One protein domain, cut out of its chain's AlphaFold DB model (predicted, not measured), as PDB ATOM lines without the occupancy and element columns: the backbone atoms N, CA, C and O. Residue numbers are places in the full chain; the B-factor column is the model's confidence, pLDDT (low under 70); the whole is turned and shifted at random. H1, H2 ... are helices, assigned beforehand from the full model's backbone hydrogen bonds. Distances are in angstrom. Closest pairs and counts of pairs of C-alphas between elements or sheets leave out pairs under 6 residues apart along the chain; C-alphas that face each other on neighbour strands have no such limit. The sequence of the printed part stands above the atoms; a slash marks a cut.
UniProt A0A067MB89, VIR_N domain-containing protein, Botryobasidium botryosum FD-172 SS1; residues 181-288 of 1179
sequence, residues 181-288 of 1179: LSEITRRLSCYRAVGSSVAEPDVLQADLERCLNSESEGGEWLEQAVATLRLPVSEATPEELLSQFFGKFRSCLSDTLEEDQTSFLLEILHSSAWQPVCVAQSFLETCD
ATOM      1  N   LEU A 181     -25.513  -7.815 -14.181       83.00
ATOM      2  CA  LEU A 181     -25.259  -7.457 -12.774       83.00
ATOM      3  C   LEU A 181     -26.391  -6.601 -12.162       83.00
ATOM      4  O   LEU A 181     -26.717  -6.770 -10.985       83.00
ATOM      5  N   SER A 182     -27.005  -5.711 -12.956       79.94
ATOM      6  CA  SER A 182     -28.178  -4.930 -12.529       79.94
ATOM      7  C   SER A 182     -29.378  -5.844 -12.285       79.94
ATOM      8  O   SER A 182     -30.075  -5.703 -11.281       79.94
ATOM      9  N   GLU A 183     -29.573  -6.833 -13.154       77.94
ATOM     10  CA  GLU A 183     -30.644  -7.811 -13.036       77.94
ATOM     11  C   GLU A 183     -30.446  -8.741 -11.832       77.94
ATOM     12  O   GLU A 183     -31.396  -8.964 -11.090       77.94
ATOM     13  N   ILE A 184     -29.226  -9.218 -11.563       81.94
ATOM     14  CA  ILE A 184     -28.906 -10.023 -10.369       81.94
ATOM     15  C   ILE A 184     -29.249  -9.271  -9.088       81.94
ATOM     16  O   ILE A 184     -29.936  -9.806  -8.221       81.94
ATOM     17  N   THR A 185     -28.791  -8.023  -8.985       78.44
ATOM     18  CA  THR A 185     -29.013  -7.197  -7.790       78.44
ATOM     19  C   THR A 185     -30.507  -6.977  -7.559       78.44
ATOM     20  O   THR A 185     -30.992  -7.112  -6.435       78.44
ATOM     21  N   ARG A 186     -31.260  -6.720  -8.635       76.69
ATOM     22  CA  ARG A 186     -32.716  -6.557  -8.591       76.69
ATOM     23  C   ARG A 186     -33.428  -7.846  -8.200       76.69
ATOM     24  O   ARG A 186     -34.278  -7.819  -7.326       76.69
ATOM     25  N   ARG A 187     -33.060  -8.981  -8.801       76.50
ATOM     26  CA  ARG A 187     -33.644 -10.296  -8.501       76.50
ATOM     27  C   ARG A 187     -33.438 -10.672  -7.032       76.50
ATOM     28  O   ARG A 187     -34.417 -10.964  -6.352       76.50
ATOM     29  N   LEU A 188     -32.205 -10.586  -6.529       74.25
ATOM     30  CA  LEU A 188     -31.889 -10.852  -5.119       74.25
ATOM     31  C   LEU A 188     -32.735  -9.998  -4.170       74.25
ATOM     32  O   LEU A 188     -33.195 -10.479  -3.139       74.25
ATOM     33  N   SER A 189     -32.977  -8.746  -4.545       70.06
ATOM     34  CA  SER A 189     -33.693  -7.801  -3.698       70.06
ATOM     35  C   SER A 189     -35.223  -7.929  -3.780       70.06
ATOM     36  O   SER A 189     -35.899  -7.926  -2.754       70.06
ATOM     37  N   CYS A 190     -35.782  -8.090  -4.985       66.94
ATOM     38  CA  CYS A 190     -37.223  -8.217  -5.223       66.94
ATOM     39  C   CYS A 190     -37.784  -9.570  -4.748       66.94
ATOM     40  O   CYS A 190     -38.854  -9.605  -4.148       66.94
ATOM     41  N   TYR A 191     -37.085 -10.693  -4.974       63.53
ATOM     42  CA  TYR A 191     -37.623 -12.021  -4.626       63.53
ATOM     43  C   TYR A 191     -37.605 -12.310  -3.130       63.53
ATOM     44  O   TYR A 191     -38.544 -12.904  -2.598       63.53
ATOM     45  N   ARG A 192     -36.581 -11.827  -2.424       61.34
ATOM     46  CA  ARG A 192     -36.504 -11.972  -0.968       61.34
ATOM     47  C   ARG A 192     -37.596 -11.184  -0.246       61.34
ATOM     48  O   ARG A 192     -38.129 -11.685   0.738       61.34
ATOM     49  N   ALA A 193     -38.017 -10.033  -0.782       53.56
ATOM     50  CA  ALA A 193     -39.151  -9.268  -0.256       53.56
ATOM     51  C   ALA A 193     -40.500 -10.020  -0.347       53.56
ATOM     52  O   ALA A 193     -41.435  -9.698   0.383       53.56
ATOM     53  N   VAL A 194     -40.604 -11.027  -1.224       51.12
ATOM     54  CA  VAL A 194     -41.818 -11.837  -1.449       51.12
ATOM     55  C   VAL A 194     -41.751 -13.198  -0.731       51.12
ATOM     56  O   VAL A 194     -42.764 -13.886  -0.620       51.12
ATOM     57  N   GLY A 195     -40.589 -13.585  -0.189       52.88
ATOM     58  CA  GLY A 195     -40.390 -14.875   0.482       52.88
ATOM     59  C   GLY A 195     -40.394 -16.087  -0.463       52.88
ATOM     60  O   GLY A 195     -40.554 -17.218  -0.003       52.88
ATOM     61  N   SER A 196     -40.241 -15.873  -1.775       46.78
ATOM     62  CA  SER A 196     -40.214 -16.924  -2.798       46.78
ATOM     63  C   SER A 196     -38.781 -17.282  -3.218       46.78
ATOM     64  O   SER A 196     -37.897 -16.433  -3.293       46.78
ATOM     65  N   SER A 197     -38.539 -18.570  -3.486       50.34
ATOM     66  CA  SER A 197     -37.249 -19.063  -3.989       50.34
ATOM     67  C   SER A 197     -37.039 -18.644  -5.450       50.34
ATOM     68  O   SER A 197     -37.941 -18.783  -6.271       50.34
ATOM     69  N   VAL A 198     -35.825 -18.189  -5.783       52.97
ATOM     70  CA  VAL A 198     -35.394 -17.727  -7.123       52.97
ATOM     71  C   VAL A 198     -35.431 -18.839  -8.198       52.97
ATOM     72  O   VAL A 198     -35.279 -18.564  -9.385       52.97
ATOM     73  N   ALA A 199     -35.669 -20.096  -7.808       45.44
ATOM     74  CA  ALA A 199     -35.444 -21.288  -8.627       45.44
ATOM     75  C   ALA A 199     -36.517 -21.626  -9.692       45.44
ATOM     76  O   ALA A 199     -36.318 -22.584 -10.439       45.44
ATOM     77  N   GLU A 200     -37.633 -20.896  -9.805       52.53
ATOM     78  CA  GLU A 200     -38.665 -21.176 -10.825       52.53
ATOM     79  C   GLU A 200     -38.613 -20.172 -11.992       52.53
ATOM     80  O   GLU A 200     -39.132 -19.073 -11.846       52.53
ATOM     81  N   PRO A 201     -38.032 -20.513 -13.161       50.41
ATOM     82  CA  PRO A 201     -37.706 -19.555 -14.228       50.41
ATOM     83  C   PRO A 201     -38.898 -18.933 -14.986       50.41
ATOM     84  O   PRO A 201     -38.735 -17.864 -15.575       50.41
ATOM     85  N   ASP A 202     -40.085 -19.548 -14.967       46.81
ATOM     86  CA  ASP A 202     -41.196 -19.186 -15.871       46.81
ATOM     87  C   ASP A 202     -42.214 -18.168 -15.292       46.81
ATOM     88  O   ASP A 202     -43.141 -17.769 -15.995       46.81
ATOM     89  N   VAL A 203     -42.059 -17.699 -14.040       51.09
ATOM     90  CA  VAL A 203     -43.023 -16.794 -13.346       51.09
ATOM     91  C   VAL A 203     -42.381 -15.457 -12.894       51.09
ATOM     92  O   VAL A 203     -42.922 -14.709 -12.087       51.09
ATOM     93  N   LEU A 204     -41.205 -15.118 -13.421       60.59
ATOM     94  CA  LEU A 204     -40.245 -14.218 -12.760       60.59
ATOM     95  C   LEU A 204     -40.266 -12.730 -13.173       60.59
ATOM     96  O   LEU A 204     -39.356 -11.996 -12.812       60.59
ATOM     97  N   GLN A 205     -41.240 -12.233 -13.936       72.12
ATOM     98  CA  GLN A 205     -41.269 -10.806 -14.311       72.12
ATOM     99  C   GLN A 205     -42.632 -10.167 -14.067       72.12
ATOM    100  O   GLN A 205     -43.670 -10.816 -14.185       72.12
ATOM    101  N   ALA A 206     -42.616  -8.878 -13.724       79.25
ATOM    102  CA  ALA A 206     -43.825  -8.089 -13.541       79.25
ATOM    103  C   ALA A 206     -44.571  -7.918 -14.876       79.25
ATOM    104  O   ALA A 206     -44.105  -7.221 -15.780       79.25
ATOM    105  N   ASP A 207     -45.752  -8.526 -14.983       83.38
ATOM    106  CA  ASP A 207     -46.646  -8.380 -16.134       83.38
ATOM    107  C   ASP A 207     -47.581  -7.176 -15.938       83.38
ATOM    108  O   ASP A 207     -48.732  -7.279 -15.493       83.38
ATOM    109  N   LEU A 208     -47.038  -5.993 -16.233       84.12
ATOM    110  CA  LEU A 208     -47.743  -4.720 -16.098       84.12
ATOM    111  C   LEU A 208     -48.934  -4.604 -17.067       84.12
ATOM    112  O   LEU A 208     -49.946  -3.999 -16.711       84.12
ATOM    113  N   GLU A 209     -48.858  -5.220 -18.254       84.81
ATOM    114  CA  GLU A 209     -49.954  -5.263 -19.235       84.81
ATOM    115  C   GLU A 209     -51.162  -6.016 -18.683       84.81
ATOM    116  O   GLU A 209     -52.301  -5.545 -18.765       84.81
ATOM    117  N   ARG A 210     -50.926  -7.174 -18.065       85.19
ATOM    118  CA  ARG A 210     -51.990  -7.960 -17.440       85.19
ATOM    119  C   ARG A 210     -52.612  -7.250 -16.241       85.19
ATOM    120  O   ARG A 210     -53.825  -7.334 -16.058       85.19
ATOM    121  N   CYS A 211     -51.818  -6.541 -15.438       85.38
ATOM    122  CA  CYS A 211     -52.338  -5.757 -14.316       85.38
ATOM    123  C   CYS A 211     -53.181  -4.559 -14.793       85.38
ATOM    124  O   CYS A 211     -54.251  -4.289 -14.241       85.38
ATOM    125  N   LEU A 212     -52.742  -3.865 -15.846       86.44
ATOM    126  CA  LEU A 212     -53.480  -2.763 -16.472       86.44
ATOM    127  C   LEU A 212     -54.845  -3.209 -17.005       86.44
ATOM    128  O   LEU A 212     -55.850  -2.543 -16.744       86.44
ATOM    129  N   ASN A 213     -54.874  -4.359 -17.682       85.62
ATOM    130  CA  ASN A 213     -56.063  -4.934 -18.315       85.62
ATOM    131  C   ASN A 213     -56.963  -5.740 -17.359       85.62
ATOM    132  O   ASN A 213     -57.923  -6.365 -17.809       85.62
ATOM    133  N   SER A 214     -56.664  -5.765 -16.057       87.19
ATOM    134  CA  SER A 214     -57.522  -6.422 -15.066       87.19
ATOM    135  C   SER A 214     -58.845  -5.669 -14.864       87.19
ATOM    136  O   SER A 214     -58.886  -4.437 -14.921       87.19
ATOM    137  N   GLU A 215     -59.918  -6.429 -14.614       81.25
ATOM    138  CA  GLU A 215     -61.271  -5.912 -14.337       81.25
ATOM    139  C   GLU A 215     -61.423  -5.350 -12.908       81.25
ATOM    140  O   GLU A 215     -62.469  -4.802 -12.576       81.25
ATOM    141  N   SER A 216     -60.394  -5.481 -12.064       82.88
ATOM    142  CA  SER A 216     -60.373  -4.971 -10.691       82.88
ATOM    143  C   SER A 216     -60.383  -3.431 -10.680       82.88
ATOM    144  O   SER A 216     -59.661  -2.797 -11.457       82.88
ATOM    145  N   GLU A 217     -61.142  -2.820  -9.763       80.75
ATOM    146  CA  GLU A 217     -61.220  -1.362  -9.563       80.75
ATOM    147  C   GLU A 217     -60.967  -0.983  -8.091       80.75
ATOM    148  O   GLU A 217     -61.160  -1.789  -7.179       80.75
ATOM    149  N   GLY A 218     -60.541   0.260  -7.841       81.69
ATOM    150  CA  GLY A 218     -60.350   0.782  -6.483       81.69
ATOM    151  C   GLY A 218     -59.287   0.018  -5.680       81.69
ATOM    152  O   GLY A 218     -58.201  -0.257  -6.187       81.69
ATOM    153  N   GLY A 219     -59.592  -0.318  -4.422       80.31
ATOM    154  CA  GLY A 219     -58.646  -0.951  -3.488       80.31
ATOM    155  C   GLY A 219     -58.114  -2.318  -3.933       80.31
ATOM    156  O   GLY A 219     -56.924  -2.579  -3.788       80.31
ATOM    157  N   GLU A 220     -58.952  -3.158  -4.549       83.19
ATOM    158  CA  GLU A 220     -58.532  -4.481  -5.049       83.19
ATOM    159  C   GLU A 220     -57.510  -4.354  -6.190       83.19
ATOM    160  O   GLU A 220     -56.571  -5.146  -6.297       83.19
ATOM    161  N   TRP A 221     -57.646  -3.315  -7.021       89.56
ATOM    162  CA  TRP A 221     -56.657  -3.017  -8.054       89.56
ATOM    163  C   TRP A 221     -55.351  -2.476  -7.458       89.56
ATOM    164  O   TRP A 221     -54.279  -2.850  -7.928       89.56
ATOM    165  N   LEU A 222     -55.414  -1.638  -6.414       85.81
ATOM    166  CA  LEU A 222     -54.222  -1.130  -5.715       85.81
ATOM    167  C   LEU A 222     -53.399  -2.274  -5.100       85.81
ATOM    168  O   LEU A 222     -52.177  -2.296  -5.245       85.81
ATOM    169  N   GLU A 223     -54.059  -3.258  -4.486       86.31
ATOM    170  CA  GLU A 223     -53.403  -4.454  -3.948       86.31
ATOM    171  C   GLU A 223     -52.741  -5.286  -5.062       86.31
ATOM    172  O   GLU A 223     -51.580  -5.692  -4.948       86.31
ATOM    173  N   GLN A 224     -53.434  -5.469  -6.190       85.88
ATOM    174  CA  GLN A 224     -52.893  -6.161  -7.361       85.88
ATOM    175  C   GLN A 224     -51.704  -5.416  -7.995       85.88
ATOM    176  O   GLN A 224     -50.729  -6.044  -8.425       85.88
ATOM    177  N   ALA A 225     -51.754  -4.085  -8.035       86.06
ATOM    178  CA  ALA A 225     -50.677  -3.238  -8.533       86.06
ATOM    179  C   ALA A 225     -49.422  -3.358  -7.658       86.06
ATOM    180  O   ALA A 225     -48.323  -3.551  -8.185       86.06
ATOM    181  N   VAL A 226     -49.584  -3.332  -6.330       86.06
ATOM    182  CA  VAL A 226     -48.492  -3.575  -5.377       86.06
ATOM    183  C   VAL A 226     -47.901  -4.970  -5.573       86.06
ATOM    184  O   VAL A 226     -46.687  -5.099  -5.723       86.06
ATOM    185  N   ALA A 227     -48.732  -6.014  -5.631       83.88
ATOM    186  CA  ALA A 227     -48.264  -7.386  -5.831       83.88
ATOM    187  C   ALA A 227     -47.474  -7.554  -7.142       83.88
ATOM    188  O   ALA A 227     -46.481  -8.279  -7.178       83.88
ATOM    189  N   THR A 228     -47.877  -6.843  -8.198       86.75
ATOM    190  CA  THR A 228     -47.202  -6.874  -9.503       86.75
ATOM    191  C   THR A 228     -45.843  -6.168  -9.456       86.75
ATOM    192  O   THR A 228     -44.866  -6.703  -9.973       86.75
ATOM    193  N   LEU A 229     -45.743  -5.003  -8.800       85.69
ATOM    194  CA  LEU A 229     -44.486  -4.244  -8.671       85.69
ATOM    195  C   LEU A 229     -43.496  -4.818  -7.650       85.69
ATOM    196  O   LEU A 229     -42.348  -4.377  -7.609       85.69
ATOM    197  N   ARG A 230     -43.900  -5.805  -6.847       81.94
ATOM    198  CA  ARG A 230     -42.962  -6.600  -6.039       81.94
ATOM    199  C   ARG A 230     -42.095  -7.529  -6.900       81.94
ATOM    200  O   ARG A 230     -41.023  -7.931  -6.460       81.94
ATOM    201  N   LEU A 231     -42.523  -7.846  -8.125       82.25
ATOM    202  CA  LEU A 231     -41.728  -8.591  -9.104       82.25
ATOM    203  C   LEU A 231     -40.857  -7.638  -9.941       82.25
ATOM    204  O   LEU A 231     -41.229  -6.482 -10.143       82.25
ATOM    205  N   PRO A 232     -39.695  -8.080 -10.450       81.06
ATOM    206  CA  PRO A 232     -38.825  -7.214 -11.237       81.06
ATOM    207  C   PRO A 232     -39.458  -6.855 -12.592       81.06
ATOM    208  O   PRO A 232     -39.896  -7.724 -13.348       81.06
ATOM    209  N   VAL A 233     -39.463  -5.562 -12.916       84.19
ATOM    210  CA  VAL A 233     -39.874  -5.011 -14.214       84.19
ATOM    211  C   VAL A 233     -38.701  -5.097 -15.198       84.19
ATOM    212  O   VAL A 233     -37.536  -4.876 -14.836       84.19
ATOM    213  N   SER A 234     -39.009  -5.432 -16.452       82.12
ATOM    214  CA  SER A 234     -38.029  -5.493 -17.538       82.12
ATOM    215  C   SER A 234     -37.470  -4.103 -17.864       82.12
ATOM    216  O   SER A 234     -38.206  -3.124 -17.935       82.12
ATOM    217  N   GLU A 235     -36.163  -4.006 -18.129       73.56
ATOM    218  CA  GLU A 235     -35.552  -2.747 -18.595       73.56
ATOM    219  C   GLU A 235     -36.040  -2.344 -20.001       73.56
ATOM    220  O   GLU A 235     -35.898  -1.190 -20.393       73.56
ATOM    221  N   ALA A 236     -36.636  -3.277 -20.754       78.62
ATOM    222  CA  ALA A 236     -37.187  -3.034 -22.087       78.62
ATOM    223  C   ALA A 236     -38.655  -2.564 -22.078       78.62
ATOM    224  O   ALA A 236     -39.256  -2.429 -23.146       78.62
ATOM    225  N   THR A 237     -39.257  -2.351 -20.903       84.44
ATOM    226  CA  THR A 237     -40.649  -1.899 -20.792       84.44
ATOM    227  C   THR A 237     -40.806  -0.476 -21.350       84.44
ATOM    228  O   THR A 237     -40.061   0.418 -20.947       84.44
ATOM    229  N   PRO A 238     -41.771  -0.227 -22.259       87.75
ATOM    230  CA  PRO A 238     -41.975   1.093 -22.848       87.75
ATOM    231  C   PRO A 238     -42.525   2.103 -21.828       87.75
ATOM    232  O   PRO A 238     -43.415   1.797 -21.036       87.75
ATOM    233  N   GLU A 239     -42.032   3.339 -21.896       85.62
ATOM    234  CA  GLU A 239     -42.402   4.446 -20.998       85.62
ATOM    235  C   GLU A 239     -43.900   4.796 -21.054       85.62
ATOM    236  O   GLU A 239     -44.516   5.126 -20.039       85.62
ATOM    237  N   GLU A 240     -44.521   4.637 -22.227       88.12
ATOM    238  CA  GLU A 240     -45.967   4.809 -22.425       88.12
ATOM    239  C   GLU A 240     -46.781   3.873 -21.523       88.12
ATOM    240  O   GLU A 240     -47.817   4.264 -20.984       88.12
ATOM    241  N   LEU A 241     -46.295   2.646 -21.326       89.38
ATOM    242  CA  LEU A 241     -46.959   1.648 -20.501       89.38
ATOM    243  C   LEU A 241     -46.809   1.951 -19.007       89.38
ATOM    244  O   LEU A 241     -47.768   1.801 -18.252       89.38
ATOM    245  N   LEU A 242     -45.639   2.441 -18.587       90.06
ATOM    246  CA  LEU A 242     -45.412   2.916 -17.218       90.06
ATOM    247  C   LEU A 242     -46.297   4.126 -16.897       90.06
ATOM    248  O   LEU A 242     -46.943   4.159 -15.851       90.06
ATOM    249  N   SER A 243     -46.398   5.074 -17.829       89.38
ATOM    250  CA  SER A 243     -47.257   6.256 -17.696       89.38
ATOM    251  C   SER A 243     -48.736   5.874 -17.567       89.38
ATOM    252  O   SER A 243     -49.448   6.411 -16.721       89.38
ATOM    253  N   GLN A 244     -49.210   4.905 -18.361       89.19
ATOM    254  CA  GLN A 244     -50.578   4.384 -18.251       89.19
ATOM    255  C   GLN A 244     -50.814   3.655 -16.923       89.19
ATOM    256  O   GLN A 244     -51.858   3.848 -16.296       89.19
ATOM    257  N   PHE A 245     -49.847   2.849 -16.472       91.81
ATOM    258  CA  PHE A 245     -49.916   2.127 -15.202       91.81
ATOM    259  C   PHE A 245     -50.033   3.083 -14.013       91.81
ATOM    260  O   PHE A 245     -50.977   2.979 -13.225       91.81
ATOM    261  N   PHE A 246     -49.130   4.061 -13.909       92.19
ATOM    262  CA  PHE A 246     -49.159   5.032 -12.817       92.19
ATOM    263  C   PHE A 246     -50.320   6.024 -12.939       92.19
ATOM    264  O   PHE A 246     -50.870   6.437 -11.919       92.19
ATOM    265  N   GLY A 247     -50.774   6.334 -14.156       89.12
ATOM    266  CA  GLY A 247     -52.001   7.098 -14.384       89.12
ATOM    267  C   GLY A 247     -53.245   6.391 -13.833       89.12
ATOM    268  O   GLY A 247     -54.034   7.012 -13.117       89.12
ATOM    269  N   LYS A 248     -53.391   5.078 -14.088       88.38
ATOM    270  CA  LYS A 248     -54.478   4.256 -13.519       88.38
ATOM    271  C   LYS A 248     -54.374   4.180 -11.993       88.38
ATOM    272  O   LYS A 248     -55.388   4.333 -11.310       88.38
ATOM    273  N   PHE A 249     -53.160   4.044 -11.456       88.56
ATOM    274  CA  PHE A 249     -52.918   4.089 -10.012       88.56
ATOM    275  C   PHE A 249     -53.365   5.408  -9.390       88.56
ATOM    276  O   PHE A 249     -54.150   5.397  -8.444       88.56
ATOM    277  N   ARG A 250     -52.968   6.543  -9.971       87.62
ATOM    278  CA  ARG A 250     -53.375   7.863  -9.481       87.62
ATOM    279  C   ARG A 250     -54.889   8.060  -9.539       87.62
ATOM    280  O   ARG A 250     -55.435   8.640  -8.611       87.62
ATOM    281  N   SER A 251     -55.569   7.546 -10.568       87.19
ATOM    282  CA  SER A 251     -57.037   7.623 -10.654       87.19
ATOM    283  C   SER A 251     -57.780   6.749  -9.638       87.19
ATOM    284  O   SER A 251     -58.953   7.000  -9.381       87.19
ATOM    285  N   CYS A 252     -57.120   5.732  -9.070       85.25
ATOM    286  CA  CYS A 252     -57.696   4.875  -8.029       85.25
ATOM    287  C   CYS A 252     -57.493   5.443  -6.612       85.25
ATOM    288  O   CYS A 252     -58.100   4.936  -5.668       85.25
ATOM    289  N   LEU A 253     -56.655   6.474  -6.451       84.31
ATOM    290  CA  LEU A 253     -56.496   7.200  -5.191       84.31
ATOM    291  C   LEU A 253     -57.601   8.250  -5.050       84.31
ATOM    292  O   LEU A 253     -57.974   8.910  -6.018       84.31
ATOM    293  N   SER A 254     -58.118   8.416  -3.835       78.69
ATOM    294  CA  SER A 254     -59.103   9.462  -3.548       78.69
ATOM    295  C   SER A 254     -58.436  10.825  -3.311       78.69
ATOM    296  O   SER A 254     -57.251  10.897  -2.981       78.69
ATOM    297  N   ASP A 255     -59.200  11.917  -3.437       71.88
ATOM    298  CA  ASP A 255     -58.712  13.286  -3.172       71.88
ATOM    299  C   ASP A 255     -58.286  13.498  -1.699       71.88
ATOM    300  O   ASP A 255     -57.539  14.423  -1.382       71.88
ATOM    301  N   THR A 256     -58.750  12.641  -0.781       72.56
ATOM    302  CA  THR A 256     -58.357  12.622   0.634       72.56
ATOM    303  C   THR A 256     -57.864  11.233   1.012       72.56
ATOM    304  O   THR A 256     -58.675  10.357   1.293       72.56
ATOM    305  N   LEU A 257     -56.543  11.053   1.040       73.75
ATOM    306  CA  LEU A 257     -55.903   9.772   1.345       73.75
ATOM    307  C   LEU A 257     -56.394   9.199   2.687       73.75
ATOM    308  O   LEU A 257     -56.136   9.763   3.752       73.75
ATOM    309  N   GLU A 258     -57.104   8.075   2.619       77.88
ATOM    310  CA  GLU A 258     -57.426   7.239   3.779       77.88
ATOM    311  C   GLU A 258     -56.168   6.484   4.257       77.88
ATOM    312  O   GLU A 258     -55.215   6.310   3.497       77.88
ATOM    313  N   GLU A 259     -56.158   6.012   5.508       75.44
ATOM    314  CA  GLU A 259     -55.005   5.322   6.121       75.44
ATOM    315  C   GLU A 259     -54.523   4.118   5.281       75.44
ATOM    316  O   GLU A 259     -53.325   3.972   5.025       75.44
ATOM    317  N   ASP A 260     -55.458   3.335   4.735       77.69
ATOM    318  CA  ASP A 260     -55.161   2.198   3.855       77.69
ATOM    319  C   ASP A 260     -54.544   2.643   2.514       77.69
ATOM    320  O   ASP A 260     -53.603   2.023   2.014       77.69
ATOM    321  N   GLN A 261     -55.010   3.759   1.940       80.69
ATOM    322  CA  GLN A 261     -54.474   4.312   0.688       80.69
ATOM    323  C   GLN A 261     -53.064   4.886   0.873       80.69
ATOM    324  O   GLN A 261     -52.217   4.727  -0.008       80.69
ATOM    325  N   THR A 262     -52.790   5.497   2.029       81.31
ATOM    326  CA  THR A 262     -51.445   5.938   2.428       81.31
ATOM    327  C   THR A 262     -50.487   4.749   2.516       81.31
ATOM    328  O   THR A 262     -49.367   4.827   2.011       81.31
ATOM    329  N   SER A 263     -50.938   3.618   3.071       83.12
ATOM    330  CA  SER A 263     -50.151   2.380   3.115       83.12
ATOM    331  C   SER A 263     -49.825   1.849   1.712       83.12
ATOM    332  O   SER A 263     -48.656   1.604   1.407       83.12
ATOM    333  N   PHE A 264     -50.813   1.761   0.810       85.31
ATOM    334  CA  PHE A 264     -50.583   1.323  -0.576       85.31
ATOM    335  C   PHE A 264     -49.642   2.258  -1.345       85.31
ATOM    336  O   PHE A 264     -48.777   1.792  -2.088       85.31
ATOM    337  N   LEU A 265     -49.772   3.574  -1.153       86.25
ATOM    338  CA  LEU A 265     -48.906   4.568  -1.785       86.25
ATOM    339  C   LEU A 265     -47.443   4.411  -1.346       86.25
ATOM    340  O   LEU A 265     -46.543   4.456  -2.185       86.25
ATOM    341  N   LEU A 266     -47.207   4.153  -0.058       85.38
ATOM    342  CA  LEU A 266     -45.875   3.847   0.470       85.38
ATOM    343  C   LEU A 266     -45.345   2.503  -0.024       85.38
ATOM    344  O   LEU A 266     -44.151   2.382  -0.280       85.38
ATOM    345  N   GLU A 267     -46.205   1.493  -0.178       86.25
ATOM    346  CA  GLU A 267     -45.793   0.197  -0.723       86.25
ATOM    347  C   GLU A 267     -45.396   0.278  -2.188       86.25
ATOM    348  O   GLU A 267     -44.398  -0.337  -2.566       86.25
ATOM    349  N   ILE A 268     -46.108   1.058  -3.005       88.88
ATOM    350  CA  ILE A 268     -45.682   1.317  -4.383       88.88
ATOM    351  C   ILE A 268     -44.414   2.158  -4.403       88.88
ATOM    352  O   ILE A 268     -43.517   1.829  -5.169       88.88
ATOM    353  N   LEU A 269     -44.288   3.179  -3.552       89.06
ATOM    354  CA  LEU A 269     -43.064   3.975  -3.470       89.06
ATOM    355  C   LEU A 269     -41.854   3.092  -3.146       89.06
ATOM    356  O   LEU A 269     -40.882   3.081  -3.902       89.06
ATOM    357  N   HIS A 270     -41.953   2.288  -2.090       87.81
ATOM    358  CA  HIS A 270     -40.918   1.337  -1.709       87.81
ATOM    359  C   HIS A 270     -40.642   0.333  -2.833       87.81
ATOM    360  O   HIS A 270     -39.493   0.158  -3.224       87.81
ATOM    361  N   SER A 271     -41.677  -0.278  -3.418       87.31
ATOM    362  CA  SER A 271     -41.515  -1.251  -4.509       87.31
ATOM    363  C   SER A 271     -40.887  -0.617  -5.752       87.31
ATOM    364  O   SER A 271     -40.030  -1.231  -6.370       87.31
ATOM    365  N   SER A 272     -41.243   0.626  -6.090       88.06
ATOM    366  CA  SER A 272     -40.698   1.373  -7.230       88.06
ATOM    367  C   SER A 272     -39.219   1.718  -7.057       88.06
ATOM    368  O   SER A 272     -38.487   1.729  -8.042       88.06
ATOM    369  N   ALA A 273     -38.753   1.918  -5.818       87.00
ATOM    370  CA  ALA A 273     -37.345   2.177  -5.529       87.00
ATOM    371  C   ALA A 273     -36.439   1.011  -5.972       87.00
ATOM    372  O   ALA A 273     -35.296   1.236  -6.374       87.00
ATOM    373  N   TRP A 274     -36.968  -0.218  -5.925       82.44
ATOM    374  CA  TRP A 274     -36.287  -1.453  -6.323       82.44
ATOM    375  C   TRP A 274     -36.274  -1.698  -7.836       82.44
ATOM    376  O   TRP A 274     -35.538  -2.563  -8.316       82.44
ATOM    377  N   GLN A 275     -37.074  -0.951  -8.595       85.62
ATOM    378  CA  GLN A 275     -37.253  -1.124 -10.035       85.62
ATOM    379  C   GLN A 275     -36.238  -0.299 -10.845       85.62
ATOM    380  O   GLN A 275     -35.489   0.497 -10.276       85.62
ATOM    381  N   PRO A 276     -36.161  -0.479 -12.183       83.94
ATOM    382  CA  PRO A 276     -35.379   0.413 -13.033       83.94
ATOM    383  C   PRO A 276     -35.722   1.885 -12.798       83.94
ATOM    384  O   PRO A 276     -36.874   2.228 -12.536       83.94
ATOM    385  N   VAL A 277     -34.729   2.757 -12.979       84.75
ATOM    386  CA  VAL A 277     -34.836   4.212 -12.770       84.75
ATOM    387  C   VAL A 277     -36.077   4.826 -13.428       84.75
ATOM    388  O   VAL A 277     -36.740   5.655 -12.809       84.75
ATOM    389  N   CYS A 278     -36.429   4.386 -14.641       86.31
ATOM    390  CA  CYS A 278     -37.607   4.877 -15.358       86.31
ATOM    391  C   CYS A 278     -38.921   4.635 -14.596       86.31
ATOM    392  O   CYS A 278     -39.805   5.479 -14.631       86.31
ATOM    393  N   VAL A 279     -39.042   3.532 -13.851       88.00
ATOM    394  CA  VAL A 279     -40.245   3.200 -13.074       88.00
ATOM    395  C   VAL A 279     -40.408   4.156 -11.893       88.00
ATOM    396  O   VAL A 279     -41.492   4.700 -11.691       88.00
ATOM    397  N   ALA A 280     -39.332   4.403 -11.139       88.56
ATOM    398  CA  ALA A 280     -39.347   5.359 -10.033       88.56
ATOM    399  C   ALA A 280     -39.598   6.794 -10.529       88.56
ATOM    400  O   ALA A 280     -40.379   7.520  -9.923       88.56
ATOM    401  N   GLN A 281     -38.988   7.191 -11.652       87.81
ATOM    402  CA  GLN A 281     -39.206   8.507 -12.263       87.81
ATOM    403  C   GLN A 281     -40.659   8.701 -12.702       87.81
ATOM    404  O   GLN A 281     -41.299   9.642 -12.239       87.81
ATOM    405  N   SER A 282     -41.220   7.781 -13.497       89.44
ATOM    406  CA  SER A 282     -42.620   7.874 -13.935       89.44
ATOM    407  C   SER A 282     -43.597   7.901 -12.753       89.44
ATOM    408  O   SER A 282     -44.629   8.571 -12.817       89.44
ATOM    409  N   PHE A 283     -43.282   7.213 -11.651       90.69
ATOM    410  CA  PHE A 283     -44.096   7.254 -10.439       90.69
ATOM    411  C   PHE A 283     -44.033   8.613  -9.721       90.69
ATOM    412  O   PHE A 283     -45.080   9.182  -9.407       90.69
ATOM    413  N   LEU A 284     -42.825   9.152  -9.507       89.94
ATOM    414  CA  LEU A 284     -42.606  10.461  -8.876       89.94
ATOM    415  C   LEU A 284     -43.180  11.623  -9.702       89.94
ATOM    416  O   LEU A 284     -43.620  12.617  -9.135       89.94
ATOM    417  N   GLU A 285     -43.202  11.505 -11.030       89.00
ATOM    418  CA  GLU A 285     -43.813  12.497 -11.926       89.00
ATOM    419  C   GLU A 285     -45.348  12.472 -11.881       89.00
ATOM    420  O   GLU A 285     -45.996  13.492 -12.121       89.00
ATOM    421  N   THR A 286     -45.940  11.318 -11.558       87.25
ATOM    422  CA  THR A 286     -47.398  11.124 -11.566       87.25
ATOM    423  C   THR A 286     -48.048  11.398 -10.201       87.25
ATOM    424  O   THR A 286     -49.237  11.726 -10.139       87.25
ATOM    425  N   CYS A 287     -47.301  11.273  -9.097       84.75
ATOM    426  CA  CYS A 287     -47.816  11.429  -7.730       84.75
ATOM    427  C   CYS A 287     -47.146  12.594  -6.980       84.75
ATOM    428  O   CYS A 287     -45.925  12.678  -6.927       84.75
ATOM    429  N   ASP A 288     -47.944  13.451  -6.328       83.19
ATOM    430  CA  ASP A 288     -47.443  14.476  -5.398       83.19
ATOM    431  C   ASP A 288     -47.419  13.928  -3.963       83.19
ATOM    432  O   ASP A 288     -48.458  13.551  -3.412       83.19
TER     433      ASP A 288
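AT A GLANCE: This is residues 181 to 288 of the 1179 residues of the protein "VIR_N domain-containing protein" of Botryobasidium botryosum FD-172 SS1 (UniProt A0A067MB89). What shape? H3, H4, H5 and H6 form an up-and-down bundle, with H2 packed on H3 and H4. H1 lies off one end. What parts? The class is all helix: 108 printed residues with six named helices, H1 to H6. The compact whole spans 41 by 26 by 24 A, radius of gyration of the C-alphas 13.5 A.

HOW THE PARTS SIT: What touches? H1, residues 181 to 192, touches no helix. H3, residues 219 to 229, touches H5, residues 259 to 273, closest at the C-alphas of Val 226 and Ile 268, 5.7 A. Backbones? In H1, 7 of 8 O i to N i+4 pairs are within hydrogen-bond range; in the others, every pair is.

IN THESE COORDINATES: Which others? H2 is residues 208 to 212, H4 239 to 252 and H6 277 to 286. Which anchors? C-alpha 181 is at (-25.259, -7.457, -12.774), C-alpha 286 at (-47.398, 11.124, -11.566).

THE WHOLE: Any cut? The printed part has no cut and one long link, H1 to H2. Low confidence? Residues 190 to 204 are under pLDDT 70.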